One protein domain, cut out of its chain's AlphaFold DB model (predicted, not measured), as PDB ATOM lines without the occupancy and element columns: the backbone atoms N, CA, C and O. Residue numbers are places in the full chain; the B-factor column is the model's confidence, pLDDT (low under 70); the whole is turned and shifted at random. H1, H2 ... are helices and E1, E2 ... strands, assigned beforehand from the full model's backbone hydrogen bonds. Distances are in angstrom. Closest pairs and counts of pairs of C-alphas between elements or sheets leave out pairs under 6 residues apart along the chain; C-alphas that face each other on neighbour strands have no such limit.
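This is residues 3 to 68 of the 68 residues of an uncharacterized protein of Flavobacteriaceae bacterium (UniProt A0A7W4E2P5). A strongly twisted wall of four antiparallel strands, in the order E3 E2 E1 E4, has one short helix, H1, standing off it, and a long loop, residues 47 to 62, returns from H1 to E4. The printed part has 66 residues, with elements in the order E1 E2 E3 H1 E4. It is mixed and compact, with a radius of gyration of the C-alphas of 12.2 A, spanning 30 by 28 by 22 A.

Find C-alpha 3 at (119.264, 139.088, 66.592); there E1, residues 3 to 9, begins its 19.9 A. E2, residues 16 to 22, spans 19.9 A, and E3, residues 25 to 32, 20.8 A. H1, residues 38 to 46, spans 11.9 A. E4, residues 63 to 67, runs 13.3 A to (124.397, 138.193, 61.557).

E1 E2 E3 are a meander, each strand the antiparallel neighbour of the one before, in two hairpins. Look within hydrogen-bond range for N 5 and O 19, 2.9 A, between E1 and E2, at 158 degrees; N 18 and O 30, 2.9 A, between E2 and E3, at 159 degrees; and N 6 and O 66, 2.8 A, between E1 and E4, at 156 degrees. H1 is not on the sheet; 4 of its 5 O i to N i+4 pairs are within hydrogen-bond range.

The printed part has no cut. The link H1 to E4 is long, 16 residues. Residues 9 to 12 and 45 to 65 have pLDDT under 70.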
ATOM      1  N   SER A   3     118.265 139.103  67.665       86.56
ATOM      2  CA  SER A   3     119.264 139.088  66.592       86.56
ATOM      3  C   SER A   3     120.647 139.304  67.194       86.56
ATOM      4  O   SER A   3     120.829 140.235  67.980       86.56
ATOM      5  N   ILE A   4     121.621 138.493  66.786       87.44
ATOM      6  CA  ILE A   4     123.010 138.610  67.233       87.44
ATOM      7  C   ILE A   4     123.872 139.034  66.048       87.44
ATOM      8  O   ILE A   4     123.764 138.491  64.948       87.44
ATOM      9  N   TYR A   5     124.735 140.018  66.276       84.94
ATOM     10  CA  TYR A   5     125.682 140.508  65.283       84.94
ATOM     11  C   TYR A   5     127.101 140.353  65.797       84.94
ATOM     12  O   TYR A   5     127.433 140.825  66.882       84.94
ATOM     13  N   LYS A   6     127.951 139.738  64.979       85.56
ATOM     14  CA  LYS A   6     129.399 139.786  65.121       85.56
ATOM     15  C   LYS A   6     129.936 140.968  64.327       85.56
ATOM     16  O   LYS A   6     129.671 141.089  63.134       85.56
ATOM     17  N   ILE A   7     130.679 141.829  65.006       82.75
ATOM     18  CA  ILE A   7     131.282 143.042  64.462       82.75
ATOM     19  C   ILE A   7     132.795 142.879  64.571       82.75
ATOM     20  O   ILE A   7     133.333 142.784  65.675       82.75
ATOM     21  N   GLU A   8     133.494 142.818  63.445       77.50
ATOM     22  CA  GLU A   8     134.933 142.542  63.418       77.50
ATOM     23  C   GLU A   8     135.676 143.429  62.414       77.50
ATOM     24  O   GLU A   8     135.094 143.856  61.417       77.50
ATOM     25  N   PRO A   9     136.962 143.737  62.638       68.94
ATOM     26  CA  PRO A   9     137.750 144.441  61.643       68.94
ATOM     27  C   PRO A   9     138.024 143.552  60.417       68.94
ATOM     28  O   PRO A   9     138.297 142.364  60.551       68.94
ATOM     29  N   LYS A  10     138.047 144.144  59.215       62.53
ATOM     30  CA  LYS A  10     138.367 143.479  57.936       62.53
ATOM     31  C   LYS A  10     139.726 142.783  57.958       62.53
ATOM     32  O   LYS A  10     139.890 141.734  57.345       62.53
ATOM     33  N   LYS A  11     140.717 143.377  58.632       69.31
ATOM     34  CA  LYS A  11     142.000 142.711  58.865       69.31
ATOM     35  C   LYS A  11     141.846 141.810  60.093       69.31
ATOM     36  O   LYS A  11     141.526 142.345  61.159       69.31
ATOM     37  N   PRO A  12     142.103 140.493  59.981       68.12
ATOM     38  CA  PRO A  12     141.951 139.581  61.102       68.12
ATOM     39  C   PRO A  12     142.858 140.033  62.244       68.12
ATOM     40  O   PRO A  12     144.079 140.084  62.111       68.12
ATOM     41  N   SER A  13     142.235 140.417  63.355       76.19
ATOM     42  CA  SER A  13     142.938 140.841  64.570       76.19
ATOM     43  C   SER A  13     142.680 139.914  65.756       76.19
ATOM     44  O   SER A  13     143.166 140.181  66.845       76.19
ATOM     45  N   GLY A  14     141.861 138.871  65.572       81.31
ATOM     46  CA  GLY A  14     141.354 138.020  66.656       81.31
ATOM     47  C   GLY A  14     140.308 138.697  67.553       81.31
ATOM     48  O   GLY A  14     139.620 138.013  68.302       81.31
ATOM     49  N   ARG A  15     140.144 140.023  67.449       86.62
ATOM     50  CA  ARG A  15     139.171 140.806  68.214       86.62
ATOM     51  C   ARG A  15     137.871 140.975  67.448       86.62
ATOM     52  O   ARG A  15     137.890 141.290  66.259       86.62
ATOM     53  N   TYR A  16     136.759 140.823  68.150       86.69
ATOM     54  CA  TYR A  16     135.425 141.078  67.624       86.69
ATOM     55  C   TYR A  16     134.463 141.421  68.757       86.69
ATOM     56  O   TYR A  16     134.732 141.161  69.930       86.69
ATOM     57  N   VAL A  17     133.336 142.016  68.393       88.75
ATOM     58  CA  VAL A  17     132.267 142.378  69.316       88.75
ATOM     59  C   VAL A  17     131.017 141.590  68.965       88.75
ATOM     60  O   VAL A  17     130.656 141.501  67.795       88.75
ATOM     61  N   LEU A  18     130.360 141.015  69.971       90.56
ATOM     62  CA  LEU A  18     129.010 140.477  69.827       90.56
ATOM     63  C   LEU A  18     128.012 141.501  70.351       90.56
ATOM     64  O   LEU A  18     128.100 141.900  71.510       90.56
ATOM     65  N   ALA A  19     127.073 141.905  69.503       90.00
ATOM     66  CA  ALA A  19     125.981 142.800  69.848       90.00
ATOM     67  C   ALA A  19     124.649 142.046  69.763       90.00
ATOM     68  O   ALA A  19     124.295 141.521  68.705       90.00
ATOM     69  N   VAL A  20     123.917 141.988  70.877       89.19
ATOM     70  CA  VAL A  20     122.611 141.322  70.971       89.19
ATOM     71  C   VAL A  20     121.514 142.373  70.943       89.19
ATOM     72  O   VAL A  20     121.475 143.273  71.786       89.19
ATOM     73  N   TYR A  21     120.598 142.239  69.990       87.94
ATOM     74  CA  TYR A  21     119.443 143.111  69.833       87.94
ATOM     75  C   TYR A  21     118.157 142.350  70.131       87.94
ATOM     76  O   TYR A  21     117.919 141.279  69.576       87.94
ATOM     77  N   HIS A  22     117.278 142.946  70.934       87.94
ATOM     78  CA  HIS A  22     115.923 142.455  71.160       87.94
ATOM     79  C   HIS A  22     114.918 143.498  70.679       87.94
ATOM     80  O   HIS A  22     114.870 144.608  71.208       87.94
ATOM     81  N   ASN A  23     114.107 143.143  69.678       88.12
ATOM     82  CA  ASN A  23     113.183 144.070  69.010       88.12
ATOM     83  C   ASN A  23     113.895 145.347  68.522       88.12
ATOM     84  O   ASN A  23     113.425 146.453  68.762       88.12
ATOM     85  N   GLN A  24     115.048 145.176  67.863       82.44
ATOM     86  CA  GLN A  24     115.907 146.254  67.339       82.44
ATOM     87  C   GLN A  24     116.549 147.170  68.398       82.44
ATOM     88  O   GLN A  24     117.275 148.095  68.048       82.44
ATOM     89  N   ILE A  25     116.363 146.886  69.688       81.69
ATOM     90  CA  ILE A  25     117.026 147.599  70.783       81.69
ATOM     91  C   ILE A  25     118.261 146.808  71.207       81.69
ATOM     92  O   ILE A  25     118.155 145.619  71.514       81.69
ATOM     93  N   LEU A  26     119.415 147.472  71.252       85.81
ATOM     94  CA  LEU A  26     120.658 146.895  71.757       85.81
ATOM     95  C   LEU A  26     120.514 146.560  73.250       85.81
ATOM     96  O   LEU A  26     120.191 147.430  74.057       85.81
ATOM     97  N   ARG A  27     120.733 145.296  73.611       90.06
ATOM     98  CA  ARG A  27     120.610 144.793  74.989       90.06
ATOM     99  C   ARG A  27     121.945 144.429  75.609       90.06
ATOM    100  O   ARG A  27     122.135 144.679  76.794       90.06
ATOM    101  N   GLU A  28     122.847 143.852  74.826       90.12
ATOM    102  CA  GLU A  28     124.122 143.349  75.328       90.12
ATOM    103  C   GLU A  28     125.244 143.584  74.317       90.12
ATOM    104  O   GLU A  28     125.035 143.471  73.107       90.12
ATOM    105  N   ILE A  29     126.435 143.891  74.836       90.19
ATOM    106  CA  ILE A  29     127.686 143.960  74.082       90.19
ATOM    107  C   ILE A  29     128.738 143.116  74.805       90.19
ATOM    108  O   ILE A  29     128.985 143.326  75.992       90.19
ATOM    109  N   LYS A  30     129.402 142.211  74.079       90.50
ATOM    110  CA  LYS A  30     130.578 141.471  74.565       90.50
ATOM    111  C   LYS A  30     131.791 141.753  73.699       90.50
ATOM    112  O   LYS A  30     131.726 141.606  72.481       90.50
ATOM    113  N   PHE A  31     132.902 142.089  74.342       88.88
ATOM    114  CA  PHE A  31     134.208 142.231  73.705       88.88
ATOM    115  C   PHE A  31     134.937 140.896  73.787       88.88
ATOM    116  O   PHE A  31     135.153 140.372  74.878       88.88
ATOM    117  N   LEU A  32     135.276 140.329  72.634       90.44
ATOM    118  CA  LEU A  32     135.952 139.041  72.526       90.44
ATOM    119  C   LEU A  32     137.295 139.206  71.810       90.44
ATOM    120  O   LEU A  32     137.497 140.142  71.029       90.44
ATOM    121  N   GLY A  33     138.226 138.304  72.120       88.06
ATOM    122  CA  GLY A  33     139.644 138.444  71.783       88.06
ATOM    123  C   GLY A  33     140.417 139.297  72.794       88.06
ATOM    124  O   GLY A  33     139.833 140.015  73.604       88.06
ATOM    125  N   GLU A  34     141.744 139.203  72.761       86.12
ATOM    126  CA  GLU A  34     142.642 139.897  73.694       86.12
ATOM    127  C   GLU A  34     143.110 141.265  73.164       86.12
ATOM    128  O   GLU A  34     142.974 141.576  71.978       86.12
ATOM    129  N   GLY A  35     143.684 142.096  74.041       84.38
ATOM    130  CA  GLY A  35     144.298 143.375  73.652       84.38
ATOM    131  C   GLY A  35     143.312 144.528  73.435       84.38
ATOM    132  O   GLY A  35     143.613 145.472  72.699       84.38
ATOM    133  N   TRP A  36     142.126 144.458  74.043       85.31
ATOM    134  CA  TRP A  36     141.229 145.608  74.154       85.31
ATOM    135  C   TRP A  36     141.804 146.628  75.133       85.31
ATOM    136  O   TRP A  36     142.225 146.278  76.232       85.31
ATOM    137  N   THR A  37     141.809 147.897  74.733       84.25
ATOM    138  CA  THR A  37     142.178 149.010  75.611       84.25
ATOM    139  C   THR A  37     140.968 149.897  75.866       84.25
ATOM    140  O   THR A  37     140.070 149.993  75.025       84.25
ATOM    141  N   ASP A  38     140.967 150.610  76.990       82.31
ATOM    142  CA  ASP A  38     139.899 151.554  77.336       82.31
ATOM    143  C   ASP A  38     139.662 152.600  76.244       82.31
ATOM    144  O   ASP A  38     138.527 152.998  75.994       82.31
ATOM    145  N   ILE A  39     140.728 153.030  75.558       77.94
ATOM    146  CA  ILE A  39     140.651 153.979  74.441       77.94
ATOM    147  C   ILE A  39     139.881 153.364  73.266       77.94
ATOM    148  O   ILE A  39     139.027 154.029  72.684       77.94
ATOM    149  N   MET A  40     140.139 152.095  72.935       76.31
ATOM    150  CA  MET A  40     139.433 151.394  71.855       76.31
ATOM    151  C   MET A  40     137.949 151.213  72.180       76.31
ATOM    152  O   MET A  40     137.099 151.474  71.331       76.31
ATOM    153  N   ILE A  41     137.640 150.817  73.419       79.25
ATOM    154  CA  ILE A  41     136.261 150.630  73.887       79.25
ATOM    155  C   ILE A  41     135.514 151.968  73.858       79.25
ATOM    156  O   ILE A  41     134.439 152.060  73.271       79.25
ATOM    157  N   LYS A  42     136.102 153.034  74.417       74.00
ATOM    158  CA  LYS A  42     135.516 154.384  74.387       74.00
ATOM    159  C   LYS A  42     135.318 154.885  72.961       74.00
ATOM    160  O   LYS A  42     134.275 155.466  72.676       74.00
ATOM    161  N   GLY A  43     136.276 154.623  72.070       71.44
ATOM    162  CA  GLY A  43     136.172 154.940  70.649       71.44
ATOM    163  C   GLY A  43     134.903 154.365  70.026       71.44
ATOM    164  O   GLY A  43     134.178 155.099  69.371       71.44
ATOM    165  N   MET A  44     134.561 153.105  70.307       71.38
ATOM    166  CA  MET A  44     133.358 152.475  69.746       71.38
ATOM    167  C   MET A  44     132.044 153.157  70.147       71.38
ATOM    168  O   MET A  44     131.156 153.283  69.310       71.38
ATOM    169  N   PHE A  45     131.918 153.606  71.396       67.81
ATOM    170  CA  PHE A  45     130.705 154.283  71.881       67.81
ATOM    171  C   PHE A  45     130.681 155.785  71.588       67.81
ATOM    172  O   PHE A  45     129.628 156.409  71.670       67.81
ATOM    173  N   SER A  46     131.840 156.366  71.271       58.81
ATOM    174  CA  SER A  46     131.978 157.788  70.932       58.81
ATOM    175  C   SER A  46     131.824 158.050  69.433       58.81
ATOM    176  O   SER A  46     131.739 159.205  69.019       58.81
ATOM    177  N   LEU A  47     131.802 156.998  68.608       55.78
ATOM    178  CA  LEU A  47     131.492 157.117  67.191       55.78
ATOM    179  C   LEU A  47     130.004 157.446  67.035       55.78
ATOM    180  O   LEU A  47     129.139 156.757  67.574       55.78
ATOM    181  N   VAL A  48     129.722 158.514  66.283       52.59
ATOM    182  CA  VAL A  48     128.374 158.843  65.800       52.59
ATOM    183  C   VAL A  48     127.773 157.574  65.208       52.59
ATOM    184  O   VAL A  48     128.432 156.915  64.402       52.59
ATOM    185  N   ALA A  49     126.558 157.216  65.638       47.31
ATOM    186  CA  ALA A  49     125.867 156.021  65.176       47.31
ATOM    187  C   ALA A  49     125.906 155.971  63.644       47.31
ATOM    188  O   ALA A  49     125.292 156.796  62.967       47.31
ATOM    189  N   VAL A  50     126.678 155.028  63.107       49.16
ATOM    190  CA  VAL A  50     126.798 154.844  61.667       49.16
ATOM    191  C   VAL A  50     125.480 154.231  61.210       49.16
ATOM    192  O   VAL A  50     125.243 153.039  61.392       49.16
ATOM    193  N   THR A  51     124.582 155.057  60.679       52.03
ATOM    194  CA  THR A  51     123.390 154.570  59.978       52.03
ATOM    195  C   THR A  51     123.823 153.793  58.730       52.03
ATOM    196  O   THR A  51     124.932 154.000  58.230       52.03
ATOM    197  N   GLU A  52     122.973 152.912  58.190       45.06
ATOM    198  CA  GLU A  52     123.282 152.186  56.939       45.06
ATOM    199  C   GLU A  52     123.696 153.130  55.792       45.06
ATOM    200  O   GLU A  52     124.529 152.767  54.961       45.06
ATOM    201  N   ASP A  53     123.180 154.362  55.785       42.19
ATOM    202  CA  ASP A  53     123.548 155.404  54.823       42.19
ATOM    203  C   ASP A  53     124.926 156.031  55.096       42.19
ATOM    204  O   ASP A  53     125.632 156.407  54.162       42.19
ATOM    205  N   SER A  54     125.359 156.078  56.359       46.84
ATOM    206  CA  SER A  54     126.664 156.618  56.776       46.84
ATOM    207  C   SER A  54     127.812 155.623  56.576       46.84
ATOM    208  O   SER A  54     128.968 156.017  56.434       46.84
ATOM    209  N   ALA A  55     127.514 154.320  56.534       46.78
ATOM    210  CA  ALA A  55     128.504 153.273  56.269       46.78
ATOM    211  C   ALA A  55     128.994 153.272  54.806       46.78
ATOM    212  O   ALA A  55     130.022 152.670  54.496       46.78
ATOM    213  N   LYS A  56     128.260 153.935  53.899       44.78
ATOM    214  CA  LYS A  56     128.522 153.920  52.451       44.78
ATOM    215  C   LYS A  56     129.499 154.998  51.970       44.78
ATOM    216  O   LYS A  56     129.925 154.929  50.824       44.78
ATOM    217  N   THR A  57     129.868 155.974  52.803       40.78
ATOM    218  CA  THR A  57     130.596 157.185  52.359       40.78
ATOM    219  C   THR A  57     132.036 157.309  52.852       40.78
ATOM    220  O   THR A  57     132.671 158.334  52.622       40.78
ATOM    221  N   THR A  58     132.613 156.267  53.450       43.56
ATOM    222  CA  THR A  58     134.066 156.216  53.660       43.56
ATOM    223  C   THR A  58     134.626 154.934  53.056       43.56
ATOM    224  O   THR A  58     134.274 153.830  53.473       43.56
ATOM    225  N   GLU A  59     135.566 155.062  52.113       45.62
ATOM    226  CA  GLU A  59     136.425 153.956  51.642       45.62
ATOM    227  C   GLU A  59     137.156 153.236  52.806       45.62
ATOM    228  O   GLU A  59     137.729 152.161  52.636       45.62
ATOM    229  N   GLU A  60     137.077 153.778  54.027       43.59
ATOM    230  CA  GLU A  60     137.679 153.298  55.268       43.59
ATOM    231  C   GLU A  60     136.757 152.524  56.225       43.59
ATOM    232  O   GLU A  60     137.133 152.307  57.381       43.59
ATOM    233  N   SER A  61     135.590 152.034  55.801       50.81
ATOM    234  CA  SER A  61     134.819 151.114  56.653       50.81
ATOM    235  C   SER A  61     135.524 149.746  56.734       50.81
ATOM    236  O   SER A  61     135.244 148.793  56.002       50.81
ATOM    237  N   LYS A  62     136.520 149.681  57.628       60.91
ATOM    238  CA  LYS A  62     137.376 148.542  57.997       60.91
ATOM    239  C   LYS A  62     136.631 147.524  58.864       60.91
ATOM    240  O   LYS A  62     137.296 146.750  59.537       60.91
ATOM    241  N   ILE A  63     135.298 147.517  58.883       58.19
ATOM    242  CA  ILE A  63     134.475 146.712  59.796       58.19
ATOM    243  C   ILE A  63     133.517 145.834  58.981       58.19
ATOM    244  O   ILE A  63     132.964 146.278  57.978       58.19
ATOM    245  N   ILE A  64     133.356 144.582  59.400       64.88
ATOM    246  CA  ILE A  64     132.447 143.580  58.845       64.88
ATOM    247  C   ILE A  64     131.371 143.298  59.894       64.88
ATOM    248  O   ILE A  64     131.688 143.106  61.069       64.88
ATOM    249  N   TYR A  65     130.113 143.256  59.454       67.00
ATOM    250  CA  TYR A  65     128.962 142.868  60.264       67.00
ATOM    251  C   TYR A  65     128.441 141.518  59.767       67.00
ATOM    252  O   TYR A  65     128.053 141.389  58.605       67.00
ATOM    253  N   THR A  66     128.415 140.511  60.633       76.12
ATOM    254  CA  THR A  66     127.870 139.184  60.326       76.12
ATOM    255  C   THR A  66     126.741 138.878  61.296       76.12
ATOM    256  O   THR A  66     126.960 138.820  62.504       76.12
ATOM    257  N   LYS A  67     125.524 138.700  60.771       80.38
ATOM    258  CA  LYS A  67     124.397 138.193  61.557       80.38
ATOM    259  C   LYS A  67     124.607 136.698  61.800       80.38
ATOM    260  O   LYS A  67     124.914 135.983  60.846       80.38
ATOM    261  N   ILE A  68     124.459 136.261  63.046       78.31
ATOM    262  CA  ILE A  68     124.598 134.859  63.474       78.31
ATOM    263  C   ILE A  68     123.272 134.394  64.071       78.31
ATOM    264  O   ILE A  68     122.608 135.229  64.730       78.31
TER     265      ILE A  68